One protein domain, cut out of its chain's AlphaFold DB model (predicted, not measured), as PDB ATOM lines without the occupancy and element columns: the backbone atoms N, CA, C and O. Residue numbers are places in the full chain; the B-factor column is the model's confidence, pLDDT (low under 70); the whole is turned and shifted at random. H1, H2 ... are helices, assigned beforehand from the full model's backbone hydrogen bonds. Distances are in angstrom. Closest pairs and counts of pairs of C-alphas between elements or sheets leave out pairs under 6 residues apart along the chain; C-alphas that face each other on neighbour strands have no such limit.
ATOM      1  N   LYS A 148      92.629  62.747  99.443       98.19
ATOM      2  CA  LYS A 148      93.354  62.009  98.400       98.19
ATOM      3  C   LYS A 148      94.855  62.298  98.411       98.19
ATOM      4  O   LYS A 148      95.639  61.364  98.268       98.19
ATOM      5  N   ALA A 149      95.240  63.565  98.541       98.19
ATOM      6  CA  ALA A 149      96.640  63.974  98.571       98.19
ATOM      7  C   ALA A 149      97.369  63.351  99.768       98.19
ATOM      8  O   ALA A 149      98.406  62.718  99.583       98.19
ATOM      9  N   GLU A 150      96.777  63.441 100.960       97.94
ATOM     10  CA  GLU A 150      97.337  62.847 102.173       97.94
ATOM     11  C   GLU A 150      97.358  61.315 102.106       97.94
ATOM     12  O   GLU A 150      98.396  60.716 102.346       97.94
ATOM     13  N   MET A 151      96.281  60.649 101.677       97.50
ATOM     14  CA  MET A 151      96.295  59.190 101.497       97.50
ATOM     15  C   MET A 151      97.450  58.739 100.598       97.50
ATOM     16  O   MET A 151      98.156  57.794 100.939       97.50
ATOM     17  N   ASN A 152      97.652  59.407  99.458       97.31
ATOM     18  CA  ASN A 152      98.705  59.053  98.504       97.31
ATOM     19  C   ASN A 152     100.114  59.182  99.095       97.31
ATOM     20  O   ASN A 152     100.993  58.415  98.712       97.31
ATOM     21  N   ALA A 153     100.327  60.115 100.024       96.56
ATOM     22  CA  ALA A 153     101.611  60.283 100.695       96.56
ATOM     23  C   ALA A 153     101.909  59.174 101.726       96.56
ATOM     24  O   ALA A 153     103.071  58.970 102.062       96.56
ATOM     25  N   TYR A 154     100.893  58.437 102.200       95.25
ATOM     26  CA  TYR A 154     101.021  57.476 103.307       95.25
ATOM     27  C   TYR A 154     100.448  56.088 102.972       95.25
ATOM     28  O   TYR A 154      99.676  55.526 103.739       95.25
ATOM     29  N   GLY A 155     100.822  55.519 101.822       93.12
ATOM     30  CA  GLY A 155     100.464  54.137 101.441       93.12
ATOM     31  C   GLY A 155      99.204  54.007 100.577       93.12
ATOM     32  O   GLY A 155      98.871  52.926 100.095       93.12
ATOM     33  N   GLY A 156      98.510  55.110 100.311       95.50
ATOM     34  CA  GLY A 156      97.373  55.163  99.401       95.50
ATOM     35  C   GLY A 156      96.052  54.712 100.025       95.50
ATOM     36  O   GLY A 156      95.976  54.198 101.138       95.50
ATOM     37  N   LYS A 157      94.977  54.896  99.258       95.12
ATOM     38  CA  LYS A 157      93.575  54.722  99.685       95.12
ATOM     39  C   LYS A 157      93.156  53.312 100.132       95.12
ATOM     40  O   LYS A 157      92.049  53.156 100.637       95.12
ATOM     41  N   ASN A 158      93.988  52.300  99.885       94.25
ATOM     42  CA  ASN A 158      93.723  50.909 100.264       94.25
ATOM     43  C   ASN A 158      94.465  50.497 101.547       94.25
ATOM     44  O   ASN A 158      94.264  49.388 102.024       94.25
ATOM     45  N   SER A 159      95.324  51.367 102.086       96.00
ATOM     46  CA  SER A 159      96.091  51.103 103.303       96.00
ATOM     47  C   SER A 159      95.444  51.780 104.510       96.00
ATOM     48  O   SER A 159      94.885  52.875 104.401       96.00
ATOM     49  N   VAL A 160      95.562  51.160 105.683       97.38
ATOM     50  CA  VAL A 160      95.060  51.727 106.945       97.38
ATOM     51  C   VAL A 160      95.729  53.063 107.279       97.38
ATOM     52  O   VAL A 160      95.066  54.010 107.705       97.38
ATOM     53  N   MET A 161      97.035  53.159 107.006       97.12
ATOM     54  CA  MET A 161      97.822  54.378 107.189       97.12
ATOM     55  C   MET A 161      97.373  55.489 106.256       97.12
ATOM     56  O   MET A 161      97.210  56.629 106.698       97.12
ATOM     57  N   GLY A 162      97.097  55.146 104.999       97.44
ATOM     58  CA  GLY A 162      96.569  56.077 104.022       97.44
ATOM     59  C   GLY A 162      95.235  56.621 104.495       97.44
ATOM     60  O   GLY A 162      95.094  57.832 104.596       97.44
ATOM     61  N   LEU A 163      94.286  55.761 104.878       98.12
ATOM     62  CA  LEU A 163      92.975  56.193 105.379       98.12
ATOM     63  C   LEU A 163      93.075  57.130 106.590       98.12
ATOM     64  O   LEU A 163      92.398  58.160 106.616       98.12
ATOM     65  N   ALA A 164      93.937  56.818 107.562       98.25
ATOM     66  CA  ALA A 164      94.178  57.693 108.707       98.25
ATOM     67  C   ALA A 164      94.784  59.043 108.281       98.25
ATOM     68  O   ALA A 164      94.340  60.090 108.756       98.25
ATOM     69  N   ALA A 165      95.751  59.046 107.357       98.25
ATOM     70  CA  ALA A 165      96.324  60.272 106.801       98.25
ATOM     71  C   ALA A 165      95.286  61.093 106.030       98.25
ATOM     72  O   ALA A 165      95.196  62.302 106.212       98.25
ATOM     73  N   GLY A 166      94.449  60.437 105.225       98.31
ATOM     74  CA  GLY A 166      93.354  61.064 104.496       98.31
ATOM     75  C   GLY A 166      92.352  61.736 105.427       98.31
ATOM     76  O   GLY A 166      91.962  62.873 105.177       98.31
ATOM     77  N   LEU A 167      91.985  61.069 106.527       98.50
ATOM     78  CA  LEU A 167      91.179  61.666 107.592       98.50
ATOM     79  C   LEU A 167      91.857  62.919 108.158       98.50
ATOM     80  O   LEU A 167      91.215  63.963 108.240       98.50
ATOM     81  N   GLN A 168      93.149  62.851 108.494       98.31
ATOM     82  CA  GLN A 168      93.887  64.025 108.966       98.31
ATOM     83  C   GLN A 168      93.894  65.154 107.921       98.31
ATOM     84  O   GLN A 168      93.691  66.307 108.283       98.31
ATOM     85  N   GLY A 169      94.012  64.830 106.632       98.19
ATOM     86  CA  GLY A 169      93.927  65.794 105.536       98.19
ATOM     87  C   GLY A 169      92.591  66.520 105.448       98.19
ATOM     88  O   GLY A 169      92.568  67.700 105.107       98.19
ATOM     89  N   VAL A 170      91.481  65.852 105.775       98.19
ATOM     90  CA  VAL A 170      90.166  66.507 105.890       98.19
ATOM     91  C   VAL A 170      90.159  67.495 107.054       98.19
ATOM     92  O   VAL A 170      89.689  68.620 106.891       98.19
ATOM     93  N   LEU A 171      90.706  67.097 108.207       97.69
ATOM     94  CA  LEU A 171      90.775  67.954 109.394       97.69
ATOM     95  C   LEU A 171      91.674  69.180 109.167       97.69
ATOM     96  O   LEU A 171      91.321  70.283 109.574       97.69
ATOM     97  N   ASP A 172      92.796  69.011 108.466       97.12
ATOM     98  CA  ASP A 172      93.770  70.078 108.200       97.12
ATOM     99  C   ASP A 172      93.193  71.223 107.347       97.12
ATOM    100  O   ASP A 172      93.633  72.365 107.464       97.12
ATOM    101  N   VAL A 173      92.183  70.942 106.517       96.88
ATOM    102  CA  VAL A 173      91.481  71.952 105.701       96.88
ATOM    103  C   VAL A 173      90.166  72.426 106.336       96.88
ATOM    104  O   VAL A 173      89.333  73.025 105.657       96.88
ATOM    105  N   GLY A 174      89.972  72.165 107.633       95.62
ATOM    106  CA  GLY A 174      88.831  72.651 108.415       95.62
ATOM    107  C   GLY A 174      87.586  71.763 108.379       95.62
ATOM    108  O   GLY A 174      86.530  72.189 108.843       95.62
ATOM    109  N   GLY A 175      87.679  70.548 107.833       95.75
ATOM    110  CA  GLY A 175      86.607  69.562 107.931       95.75
ATOM    111  C   GLY A 175      86.518  68.935 109.324       95.75
ATOM    112  O   GLY A 175      87.424  69.048 110.149       95.75
ATOM    113  N   THR A 176      85.418  68.235 109.586       96.69
ATOM    114  CA  THR A 176      85.182  67.507 110.841       96.69
ATOM    115  C   THR A 176      85.174  65.988 110.623       96.69
ATOM    116  O   THR A 176      85.151  65.506 109.490       96.69
ATOM    117  N   ILE A 177      85.179  65.194 111.704       95.56
ATOM    118  CA  ILE A 177      85.073  63.722 111.608       95.56
ATOM    119  C   ILE A 177      83.803  63.288 110.835       95.56
ATOM    120  O   ILE A 177      83.926  62.424 109.965       95.56
ATOM    121  N   PRO A 178      82.610  63.882 111.063       94.25
ATOM    122  CA  PRO A 178      81.429  63.618 110.233       94.25
ATOM    123  C   PRO A 178      81.617  63.900 108.734       94.25
ATOM    124  O   PRO A 178      81.121  63.137 107.904       94.25
ATOM    125  N   ASP A 179      82.358  64.951 108.371       95.38
ATOM    126  CA  ASP A 179      82.626  65.288 106.964       95.38
ATOM    127  C   ASP A 179      83.578  64.285 106.299       95.38
ATOM    128  O   ASP A 179      83.523  64.049 105.085       95.38
ATOM    129  N   ALA A 180      84.458  63.676 107.096       96.50
ATOM    130  CA  ALA A 180      85.539  62.852 106.593       96.50
ATOM    131  C   ALA A 180      85.067  61.558 105.928       96.50
ATOM    132  O   ALA A 180      85.696  61.130 104.963       96.50
ATOM    133  N   MET A 181      83.945  60.966 106.355       95.69
ATOM    134  CA  MET A 181      83.402  59.776 105.688       95.69
ATOM    135  C   MET A 181      83.064  60.070 104.220       95.69
ATOM    136  O   MET A 181      83.526  59.372 103.316       95.69
ATOM    137  N   GLY A 182      82.306  61.144 103.973       93.25
ATOM    138  CA  GLY A 182      81.935  61.559 102.621       93.25
ATOM    139  C   GLY A 182      83.146  61.985 101.791       93.25
ATOM    140  O   GLY A 182      83.241  61.636 100.614       93.25
ATOM    141  N   ALA A 183      84.104  62.683 102.406       96.56
ATOM    142  CA  ALA A 183      85.342  63.085 101.747       96.56
ATOM    143  C   ALA A 183      86.210  61.882 101.339       96.56
ATOM    144  O   ALA A 183      86.694  61.832 100.209       96.56
ATOM    145  N   LEU A 184      86.366  60.887 102.219       97.31
ATOM    146  CA  LEU A 184      87.154  59.683 101.959       97.31
ATOM    147  C   LEU A 184      86.494  58.809 100.883       97.31
ATOM    148  O   LEU A 184      87.162  58.407  99.927       97.31
ATOM    149  N   ILE A 185      85.173  58.618 100.917       96.38
ATOM    150  CA  ILE A 185      84.450  57.940  99.825       96.38
ATOM    151  C   ILE A 185      84.595  58.720  98.506       96.38
ATOM    152  O   ILE A 185      84.909  58.135  97.467       96.38
ATOM    153  N   GLY A 186      84.442  60.049  98.543       93.50
ATOM    154  CA  GLY A 186      84.619  60.932  97.384       93.50
ATOM    155  C   GLY A 186      86.042  60.927  96.814       93.50
ATOM    156  O   GLY A 186      86.235  61.114  95.614       93.50
ATOM    157  N   SER A 187      87.041  60.642  97.649       95.88
ATOM    158  CA  SER A 187      88.438  60.460  97.240       95.88
ATOM    159  C   SER A 187      88.727  59.081  96.617       95.88
ATOM    160  O   SER A 187      89.806  58.859  96.060       95.88
ATOM    161  N   GLY A 188      87.744  58.171  96.640       95.94
ATOM    162  CA  GLY A 188      87.780  56.868  95.979       95.94
ATOM    163  C   GLY A 188      88.044  55.675  96.899       95.94
ATOM    164  O   GLY A 188      88.362  54.601  96.375       95.94
ATOM    165  N   VAL A 189      87.936  55.853  98.222       97.00
ATOM    166  CA  VAL A 189      87.961  54.769  99.218       97.00
ATOM    167  C   VAL A 189      86.713  53.901  99.062       97.00
ATOM    168  O   VAL A 189      85.618  54.413  98.823       97.00
ATOM    169  N   ARG A 190      86.887  52.580  99.174       97.00
ATOM    170  CA  ARG A 190      85.802  51.589  99.056       97.00
ATOM    171  C   ARG A 190      85.684  50.651 100.256       97.00
ATOM    172  O   ARG A 190      84.643  50.030 100.415       97.00
ATOM    173  N   ASP A 191      86.716  50.553 101.092       96.06
ATOM    174  CA  ASP A 191      86.668  49.752 102.316       96.06
ATOM    175  C   ASP A 191      85.937  50.525 103.424       96.06
ATOM    176  O   ASP A 191      86.539  51.249 104.219       96.06
ATOM    177  N   GLU A 192      84.607  50.417 103.432       95.38
ATOM    178  CA  GLU A 192      83.748  51.106 104.400       95.38
ATOM    179  C   GLU A 192      83.982  50.634 105.836       95.38
ATOM    180  O   GLU A 192      83.909  51.435 106.772       95.38
ATOM    181  N   LYS A 193      84.304  49.348 106.021       96.75
ATOM    182  CA  LYS A 193      84.565  48.781 107.345       96.75
ATOM    183  C   LYS A 193      85.821  49.407 107.942       96.75
ATOM    184  O   LYS A 193      85.792  49.883 109.077       96.75
ATOM    185  N   MET A 194      86.910  49.447 107.177       96.94
ATOM    186  CA  MET A 194      88.148  50.053 107.650       96.94
ATOM    187  C   MET A 194      88.003  51.562 107.858       96.94
ATOM    188  O   MET A 194      88.461  52.102 108.866       96.94
ATOM    189  N   LEU A 195      87.296  52.237 106.948       96.88
ATOM    190  CA  LEU A 195      86.950  53.648 107.083       96.88
ATOM    191  C   LEU A 195      86.225  53.928 108.410       96.88
ATOM    192  O   LEU A 195      86.604  54.849 109.135       96.88
ATOM    193  N   TYR A 196      85.226  53.111 108.760       97.75
ATOM    194  CA  TYR A 196      84.515  53.220 110.033       97.75
ATOM    195  C   TYR A 196      85.455  53.055 111.235       97.75
ATOM    196  O   TYR A 196      85.392  53.858 112.168       97.75
ATOM    197  N   HIS A 197      86.355  52.064 111.216       98.12
ATOM    198  CA  HIS A 197      87.316  51.857 112.303       98.12
ATOM    199  C   HIS A 197      88.251  53.059 112.494       98.12
ATOM    200  O   HIS A 197      88.437  53.503 113.627       98.12
ATOM    201  N   VAL A 198      88.769  53.641 111.409       98.31
ATOM    202  CA  VAL A 198      89.635  54.832 111.456       98.31
ATOM    203  C   VAL A 198      88.885  56.055 111.999       98.31
ATOM    204  O   VAL A 198      89.385  56.738 112.895       98.31
ATOM    205  N   LEU A 199      87.660  56.308 111.522       98.12
ATOM    206  CA  LEU A 199      86.826  57.421 111.997       98.12
ATOM    207  C   LEU A 199      86.458  57.268 113.477       98.12
ATOM    208  O   LEU A 199      86.599  58.215 114.255       98.12
ATOM    209  N   ARG A 200      86.023  56.067 113.881       98.19
ATOM    210  CA  ARG A 200      85.690  55.744 115.274       98.19
ATOM    211  C   ARG A 200      86.905  55.909 116.178       98.19
ATOM    212  O   ARG A 200      86.790  56.545 117.222       98.19
ATOM    213  N   SER A 201      88.056  55.375 115.769       98.44
ATOM    214  CA  SER A 201      89.318  55.506 116.498       98.44
ATOM    215  C   SER A 201      89.658  56.976 116.749       98.44
ATOM    216  O   SER A 201      89.819  57.392 117.898       98.44
ATOM    217  N   ARG A 202      89.648  57.801 115.693       98.06
ATOM    218  CA  ARG A 202      89.918  59.239 115.809       98.06
ATOM    219  C   ARG A 202      88.911  59.960 116.705       98.06
ATOM    220  O   ARG A 202      89.319  60.822 117.479       98.06
ATOM    221  N   GLY A 203      87.627  59.613 116.626       98.06
ATOM    222  CA  GLY A 203      86.590  60.181 117.490       98.06
ATOM    223  C   GLY A 203      86.805  59.863 118.969       98.06
ATOM    224  O   GLY A 203      86.712  60.761 119.804       98.06
ATOM    225  N   ILE A 204      87.159  58.614 119.292       98.06
ATOM    226  CA  ILE A 204      87.491  58.207 120.666       98.06
ATOM    227  C   ILE A 204      88.724  58.966 121.164       98.06
ATOM    228  O   ILE A 204      88.698  59.489 122.273       98.06
ATOM    229  N   ILE A 205      89.774  59.061 120.342       97.94
ATOM    230  CA  ILE A 205      91.011  59.777 120.681       97.94
ATOM    231  C   ILE A 205      90.734  61.260 120.938       97.94
ATOM    232  O   ILE A 205      91.197  61.786 121.943       97.94
ATOM    233  N   SER A 206      89.960  61.920 120.071       97.25
ATOM    234  CA  SER A 206      89.616  63.338 120.231       97.25
ATOM    235  C   SER A 206      88.876  63.581 121.544       97.25
ATOM    236  O   SER A 206      89.281  64.439 122.318       97.25
ATOM    237  N   LYS A 207      87.844  62.777 121.831       97.00
ATOM    238  CA  LYS A 207      87.077  62.903 123.074       97.00
ATOM    239  C   LYS A 207      87.947  62.640 124.306       97.00
ATOM    240  O   LYS A 207      87.913  63.418 125.245       97.00
ATOM    241  N   ALA A 208      88.743  61.572 124.288       95.62
ATOM    242  CA  ALA A 208      89.636  61.248 125.395       95.62
ATOM    243  C   ALA A 208      90.701  62.334 125.610       95.62
ATOM    244  O   ALA A 208      91.054  62.613 126.748       95.62
ATOM    245  N   SER A 209      91.186  62.976 124.540       95.81
ATOM    246  CA  SER A 209      92.166  64.060 124.652       95.81
ATOM    247  C   SER A 209      91.608  65.316 125.320       95.81
ATOM    248  O   SER A 209      92.369  66.029 125.966       95.81
ATOM    249  N   ASP A 210      90.300  65.571 125.220       94.44
ATOM    250  CA  ASP A 210      89.658  66.697 125.911       94.44
ATOM    251  C   ASP A 210      89.639  66.494 127.436       94.44
ATOM    252  O   ASP A 210      89.721  67.468 128.186       94.44
ATOM    253  N   ASP A 211      89.604  65.235 127.889       92.06
ATOM    254  CA  ASP A 211      89.605  64.854 129.306       92.06
ATOM    255  C   ASP A 211      91.020  64.851 129.933       92.06
ATOM    256  O   ASP A 211      91.161  64.775 131.155       92.06
ATOM    257  N   GLU A 212      92.089  64.953 129.131       91.44
ATOM    258  CA  GLU A 212      93.469  64.972 129.639       91.44
ATOM    259  C   GLU A 212      93.817  66.331 130.273       91.44
ATOM    260  O   GLU A 212      93.565  67.398 129.706       91.44
ATOM    261  N   SER A 213      94.487  66.325 131.429       91.88
ATOM    262  CA  SER A 213      94.785  67.546 132.200       91.88
ATOM    263  C   SER A 213      96.037  68.315 131.759       91.88
ATOM    264  O   SER A 213      96.439  69.250 132.447       91.88
ATOM    265  N   LEU A 214      96.682  67.921 130.660       93.75
ATOM    266  CA  LEU A 214      97.928  68.548 130.194       93.75
ATOM    267  C   LEU A 214      97.699  70.013 129.772       93.75
ATOM    268  O   LEU A 214      96.578  70.423 129.458       93.75
ATOM    269  N   ALA A 215      98.742  70.831 129.743       95.06
ATOM    270  CA  ALA A 215      98.666  72.169 129.162       95.06
ATOM    271  C   ALA A 215      98.792  72.106 127.631       95.06
ATOM    272  O   ALA A 215      98.077  72.809 126.907       95.06
ATOM    273  N   ASP A 216      99.659  71.229 127.129       96.06
ATOM    274  CA  ASP A 216      99.898  71.030 125.704       96.06
ATOM    275  C   ASP A 216      98.802  70.192 125.021       96.06
ATOM    276  O   ASP A 216      98.724  68.972 125.178       96.06
ATOM    277  N   LYS A 217      97.964  70.852 124.211       96.38
ATOM    278  CA  LYS A 217      96.845  70.226 123.483       96.38
ATOM    279  C   LYS A 217      97.287  69.149 122.490       96.38
ATOM    280  O   LYS A 217      96.595  68.144 122.345       96.38
ATOM    281  N   ASP A 218      98.416  69.344 121.818       97.12
ATOM    282  CA  ASP A 218      98.891  68.397 120.810       97.12
ATOM    283  C   ASP A 218      99.456  67.142 121.487       97.12
ATOM    284  O   ASP A 218      99.254  66.022 121.011       97.12
ATOM    285  N   LEU A 219     100.099  67.306 122.649       97.38
ATOM    286  CA  LEU A 219     100.559  66.182 123.462       97.38
ATOM    287  C   LEU A 219      99.385  65.365 124.025       97.38
ATOM    288  O   LEU A 219      99.450  64.136 123.986       97.38
ATOM    289  N   LYS A 220      98.283  66.004 124.463       96.44
ATOM    290  CA  LYS A 220      97.052  65.289 124.890       96.44
ATOM    291  C   LYS A 220      96.557  64.326 123.829       96.44
ATOM    292  O   LYS A 220      96.184  63.196 124.135       96.44
ATOM    293  N   LEU A 221      96.559  64.772 122.576       97.50
ATOM    294  CA  LEU A 221      96.090  63.976 121.453       97.50
ATOM    295  C   LEU A 221      96.936  62.708 121.273       97.50
ATOM    296  O   LEU A 221      96.387  61.627 121.062       97.50
ATOM    297  N   VAL A 222      98.261  62.823 121.400       97.94
ATOM    298  CA  VAL A 222      99.184  61.680 121.330       97.94
ATOM    299  C   VAL A 222      99.023  60.751 122.534       97.94
ATOM    300  O   VAL A 222      98.986  59.532 122.363       97.94
ATOM    301  N   VAL A 223      98.871  61.302 123.741       97.06
ATOM    302  CA  VAL A 223      98.623  60.540 124.977       97.06
ATOM    303  C   VAL A 223      97.331  59.721 124.873       97.06
ATOM    304  O   VAL A 223      97.329  58.513 125.127       97.06
ATOM    305  N   ALA A 224      96.245  60.342 124.420       96.88
ATOM    306  CA  ALA A 224      94.979  59.660 124.181       96.88
ATOM    307  C   ALA A 224      95.115  58.574 123.100       96.88
ATOM    308  O   ALA A 224      94.597  57.464 123.257       96.88
ATOM    309  N   ALA A 225      95.861  58.853 122.027       98.00
ATOM    310  CA  ALA A 225      96.095  57.901 120.947       98.00
ATOM    311  C   ALA A 225      96.907  56.676 121.389       98.00
ATOM    312  O   ALA A 225      96.522  55.547 121.077       98.00
ATOM    313  N   VAL A 226      97.980  56.856 122.172       97.31
ATOM    314  CA  VAL A 226      98.783  55.722 122.660       97.31
ATOM    315  C   VAL A 226      97.984  54.862 123.635       97.31
ATOM    316  O   VAL A 226      98.015  53.634 123.541       97.31
ATOM    317  N   ARG A 227      97.188  55.483 124.517       95.75
ATOM    318  CA  ARG A 227      96.273  54.769 125.421       95.75
ATOM    319  C   ARG A 227      95.240  53.965 124.631       95.75
ATOM    320  O   ARG A 227      95.001  52.799 124.950       95.75
ATOM    321  N   ARG A 228      94.660  54.552 123.578       97.00
ATOM    322  CA  ARG A 228      93.691  53.877 122.706       97.00
ATOM    323  C   ARG A 228      94.303  52.662 122.007       97.00
ATOM    324  O   ARG A 228      93.744  51.576 122.145       97.00
ATOM    325  N   ALA A 229      95.449  52.823 121.343       97.31
ATOM    326  CA  ALA A 229      96.147  51.736 120.651       97.31
ATOM    327  C   ALA A 229      96.537  50.593 121.604       97.31
ATOM    328  O   ALA A 229      96.405  49.413 121.285       97.31
ATOM    329  N   GLN A 230      96.957  50.922 122.826       95.12
ATOM    330  CA  GLN A 230      97.281  49.915 123.837       95.12
ATOM    331  C   GLN A 230      96.071  49.158 124.345       95.12
ATOM    332  O   GLN A 230      96.129  47.942 124.536       95.12
ATOM    333  N   ASN A 231      94.981  49.875 124.600       95.50
ATOM    334  CA  ASN A 231      93.759  49.255 125.069       95.50
ATOM    335  C   ASN A 231      93.178  48.332 123.996       95.50
ATOM    336  O   ASN A 231      92.795  47.216 124.332       95.50
ATOM    337  N   SER A 232      93.188  48.723 122.720       97.00
ATOM    338  CA  SER A 232      92.715  47.846 121.647       97.00
ATOM    339  C   SER A 232      93.634  46.648 121.409       97.00
ATOM    340  O   SER A 232      93.130  45.533 121.286       97.00
ATOM    341  N   ALA A 233      94.960  46.811 121.477       96.06
ATOM    342  CA  ALA A 233      95.891  45.679 121.443       96.06
ATOM    343  C   ALA A 233      95.640  44.688 122.600       96.06
ATOM    344  O   ALA A 233      95.643  43.472 122.406       96.06
ATOM    345  N   ARG A 234      95.357  45.191 123.811       94.50
ATOM    346  CA  ARG A 234      94.983  44.356 124.967       94.50
ATOM    347  C   ARG A 234      93.649  43.646 124.782       94.50
ATOM    348  O   ARG A 234      93.546  42.487 125.171       94.50
ATOM    349  N   LEU A 235      92.651  44.315 124.210       95.94
ATOM    350  CA  LEU A 235      91.369  43.692 123.878       95.94
ATOM    351  C   LEU A 235      91.556  42.588 122.834       95.94
ATOM    352  O   LEU A 235      91.005  41.506 122.992       95.94
ATOM    353  N   MET A 236      92.410  42.795 121.833       96.12
ATOM    354  CA  MET A 236      92.719  41.765 120.839       96.12
ATOM    355  C   MET A 236      93.415  40.549 121.461       96.12
ATOM    356  O   MET A 236      93.050  39.422 121.142       96.12
ATOM    357  N   MET A 237      94.343  40.748 122.405       94.25
ATOM    358  CA  MET A 237      94.948  39.642 123.172       94.25
ATOM    359  C   MET A 237      93.923  38.841 123.991       94.25
ATOM    360  O   MET A 237      94.154  37.668 124.267       94.25
ATOM    361  N   ARG A 238      92.789  39.445 124.365       95.12
ATOM    362  CA  ARG A 238      91.675  38.766 125.050       95.12
ATOM    363  C   ARG A 238      90.657  38.141 124.091       95.12
ATOM    364  O   ARG A 238      89.790  37.409 124.548       95.12
ATOM    365  N   GLY A 239      90.767  38.406 122.788       95.44
ATOM    366  CA  GLY A 239      89.793  37.986 121.777       95.44
ATOM    367  C   GLY A 239      88.612  38.946 121.584       95.44
ATOM    368  O   GLY A 239      87.693  38.621 120.838       95.44
ATOM    369  N   ASP A 240      88.645  40.133 122.199       97.25
ATOM    370  CA  ASP A 240      87.538  41.104 122.212       97.25
ATOM    371  C   ASP A 240      87.635  42.178 121.110       97.25
ATOM    372  O   ASP A 240      86.731  43.001 120.959       97.25
ATOM    373  N   ALA A 241      88.735  42.222 120.350       97.00
ATOM    374  CA  ALA A 241      88.935  43.190 119.269       97.00
ATOM    375  C   ALA A 241      89.489  42.534 118.000       97.00
ATOM    376  O   ALA A 241      90.248  41.566 118.051       97.00
ATOM    377  N   SER A 242      89.115  43.092 116.847       97.56
ATOM    378  CA  SER A 242      89.583  42.624 115.539       97.56
ATOM    379  C   SER A 242      90.920  43.253 115.142       97.56
ATOM    380  O   SER A 242      91.231  44.373 115.549       97.56
ATOM    381  N   ALA A 243      91.677  42.572 114.276       97.56
ATOM    382  CA  ALA A 243      92.930  43.104 113.740       97.56
ATOM    383  C   ALA A 243      92.739  44.437 112.993       97.56
ATOM    384  O   ALA A 243      93.600  45.305 113.079       97.56
ATOM    385  N   ASP A 244      91.603  44.618 112.308       97.62
ATOM    386  CA  ASP A 244      91.283  45.847 111.571       97.62
ATOM    387  C   ASP A 244      91.091  47.041 112.522       97.62
ATOM    388  O   ASP A 244      91.588  48.135 112.264       97.62
ATOM    389  N   GLU A 245      90.413  46.828 113.658       97.94
ATOM    390  CA  GLU A 245      90.216  47.868 114.676       97.94
ATOM    391  C   GLU A 245      91.541  48.287 115.312       97.94
ATOM    392  O   GLU A 245      91.834  49.479 115.406       97.94
ATOM    393  N   VAL A 246      92.361  47.311 115.705       98.19
ATOM    394  CA  VAL A 246      93.687  47.583 116.271       98.19
ATOM    395  C   VAL A 246      94.573  48.277 115.239       98.19
ATOM    396  O   VAL A 246      95.282  49.222 115.581       98.19
ATOM    397  N   ALA A 247      94.493  47.873 113.967       98.25
ATOM    398  CA  ALA A 247      95.275  48.490 112.907       98.25
ATOM    399  C   ALA A 247      94.914  49.972 112.720       98.25
ATOM    400  O   ALA A 247      95.791  50.835 112.666       98.25
ATOM    401  N   ALA A 248      93.614  50.275 112.703       98.31
ATOM    402  CA  ALA A 248      93.120  51.642 112.651       98.31
ATOM    403  C   ALA A 248      93.593  52.483 113.851       98.31
ATOM    404  O   ALA A 248      93.998  53.628 113.656       98.31
ATOM    405  N   ASP A 249      93.596  51.926 115.067       98.56
ATOM    406  CA  ASP A 249      94.059  52.627 116.274       98.56
ATOM    407  C   ASP A 249      95.563  52.947 116.260       98.56
ATOM    408  O   ASP A 249      95.975  54.027 116.687       98.56
ATOM    409  N   PHE A 250      96.400  52.048 115.741       98.44
ATOM    410  CA  PHE A 250      97.821  52.350 115.553       98.44
ATOM    411  C   PHE A 250      98.041  53.406 114.461       98.44
ATOM    412  O   PHE A 250      98.912  54.266 114.598       98.44
ATOM    413  N   ALA A 251      97.241  53.399 113.393       98.31
ATOM    414  CA  ALA A 251      97.405  54.369 112.318       98.31
ATOM    415  C   ALA A 251      96.973  55.775 112.732       98.31
ATOM    416  O   ALA A 251      97.640  56.754 112.394       98.31
ATOM    417  N   THR A 252      95.902  55.900 113.519       98.38
ATOM    418  CA  THR A 252      95.496  57.188 114.096       98.38
ATOM    419  C   THR A 252      96.501  57.703 115.128       98.38
ATOM    420  O   THR A 252      96.705  58.915 115.193       98.38
ATOM    421  N   LEU A 253      97.193  56.821 115.865       98.44
ATOM    422  CA  LEU A 253      98.357  57.184 116.685       98.44
ATOM    423  C   LEU A 253      99.502  57.757 115.840       98.44
ATOM    424  O   LEU A 253     100.011  58.824 116.177       98.44
ATOM    425  N   GLY A 254      99.845  57.127 114.712       98.19
ATOM    426  CA  GLY A 254     100.826  57.682 113.770       98.19
ATOM    427  C   GLY A 254     100.452  59.077 113.266       98.19
ATOM    428  O   GLY A 254     101.289  59.970 113.166       98.19
ATOM    429  N   GLN A 255      99.166  59.316 113.003       98.25
ATOM    430  CA  GLN A 255      98.708  60.650 112.611       98.25
ATOM    431  C   GLN A 255      98.751  61.658 113.763       98.25
ATOM    432  O   GLN A 255      99.103  62.815 113.539       98.25
ATOM    433  N   ALA A 256      98.444  61.241 114.993       98.44
ATOM    434  CA  ALA A 256      98.570  62.101 116.165       98.44
ATOM    435  C   ALA A 256     100.031  62.522 116.408       98.44
ATOM    436  O   ALA A 256     100.278  63.708 116.635       98.44
ATOM    437  N   SER A 257     101.002  61.599 116.300       98.38
ATOM    438  CA  SER A 257     102.431  61.932 116.447       98.38
ATOM    439  C   SER A 257     102.891  62.916 115.373       98.38
ATOM    440  O   SER A 257     103.576  63.894 115.673       98.38
ATOM    441  N   ARG A 258     102.423  62.726 114.134       97.62
ATOM    442  CA  ARG A 258     102.713  63.631 113.023       97.62
ATOM    443  C   ARG A 258     102.160  65.031 113.264       97.62
ATOM    444  O   ARG A 258     102.851  66.010 112.994       97.62
ATOM    445  N   VAL A 259     100.931  65.153 113.770       97.50
ATOM    446  CA  VAL A 259     100.344  66.455 114.133       97.50
ATOM    447  C   VAL A 259     101.213  67.148 115.180       97.50
ATOM    448  O   VAL A 259     101.626  68.285 114.947       97.50
ATOM    449  N   LEU A 260     101.581  66.444 116.256       98.12
ATOM    450  CA  LEU A 260     102.486  66.968 117.282       98.12
ATOM    451  C   LEU A 260     103.808  67.450 116.664       98.12
ATOM    452  O   LEU A 260     104.258  68.564 116.942       98.12
ATOM    453  N   ARG A 261     104.409  66.653 115.772       97.88
ATOM    454  CA  ARG A 261     105.659  67.008 115.096       97.88
ATOM    455  C   ARG A 261     105.522  68.223 114.181       97.88
ATOM    456  O   ARG A 261     106.428  69.051 114.164       97.88
ATOM    457  N   ARG A 262     104.413  68.362 113.445       96.69
ATOM    458  CA  ARG A 262     104.150  69.529 112.581       96.69
ATOM    459  C   ARG A 262     104.017  70.815 113.393       96.69
ATOM    460  O   ARG A 262     104.601  71.825 113.011       96.69
ATOM    461  N   MET A 263     103.320  70.765 114.528       96.56
ATOM    462  CA  MET A 263     103.159  71.922 115.419       96.56
ATOM    463  C   MET A 263     104.463  72.291 116.144       96.56
ATOM    464  O   MET A 263     104.669  73.446 116.512       96.56
ATOM    465  N   LYS A 264     105.372  71.321 116.310       96.38
ATOM    466  CA  LYS A 264     106.661  71.459 117.007       96.38
ATOM    467  C   LYS A 264     107.832  71.061 116.110       96.38
ATOM    468  O   LYS A 264     108.686  70.254 116.485       96.38
ATOM    469  N   ALA A 265     107.870  71.614 114.897       91.38
ATOM    470  CA  ALA A 265     108.827  71.222 113.860       91.38
ATOM    471  C   ALA A 265     110.297  71.575 114.187       91.38
ATOM    472  O   ALA A 265     111.213  71.007 113.586       91.38
TER     473      ALA A 265
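What this domain is: This is residues 148 to 265 of the 414 residues of an uncharacterized protein of Nocardia africana (UniProt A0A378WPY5). H5 and H6 form a long helical hairpin, and the shorter H2 packs on H6 on the side away from H5, with the small H1 packed on H2 beyond it, making a row of H5, H6, H2 and H1. H4 crosses over one side of this row, packing on H5, H6 and H2, and H3 packs on H2 and H4 on that same side. The printed part has 118 residues with six named helices, H1 to H6 in chain order, and no named strand; the class is all helix, and the helix packing is mostly crossed. The whole is compact, with a radius of gyration of the C-alphas of 13.5 A, and spans 38 by 37 by 23 A.

How they stand to each other: Start at H1, residues 148 to 153, which touches H2, residues 160 to 172, at a steep tilt of 54 degrees, opposite ways; look at the C-alphas of Met 151 and Gly 162, the closest, 4.0 A apart. H2 also touches H3, residues 177 to 186, where the C-alphas of Leu 167 and Ala 180 are closest at 5.8 A. H3 and H4, residues 192 to 210, are a helical hairpin at a shallow tilt of 25 degrees, closest at C-alphas 177 and 199, 6.6 A apart. H2 and H4 are both hubs, touching four helices each; H4 touches H2 with residues 194 to 199 alone, closest at C-alphas 198 and 164, 6.0 A. Next, H4 touches H5, residues 217 to 238, at a steep tilt of 54 degrees, closest at C-alphas 209 and 220, 5.0 A. H5 and H6, residues 243 to 263, are a helical hairpin at a shallow tilt of 16 degrees, with C-alphas 225 and 253 closest at 4.9 A. H6 touches H4 at C-alphas 248 and 198, 4.9 A, and H2 at C-alphas 251 and 161, 5.1 A. H1 is apart from H4, H5 and H6. Every O i to N i+4 pair is within hydrogen-bond range in H1, H2, H4, H5 and H6; in H3 it is 4 of 6.

Where its parts are: Find C-alpha 148 at (93.354, 62.009, 98.400), where H1 begins. H2 is 18.4 A long from first to last C-alpha and H4 27.2 A. H5 begins at C-alpha 217, (96.845, 70.226, 123.483), and runs 31.9 A. H6 runs 30.6 A to C-alpha 263 at (103.159, 71.922, 115.419).

The domain as a whole: The two C-alphas farthest apart, those of Gly 239 and Ala 265, are 39.1 A apart. The printed part has no cut and no long link. Mean pLDDT of the printed part is 96.7, and no printed residue is under 70.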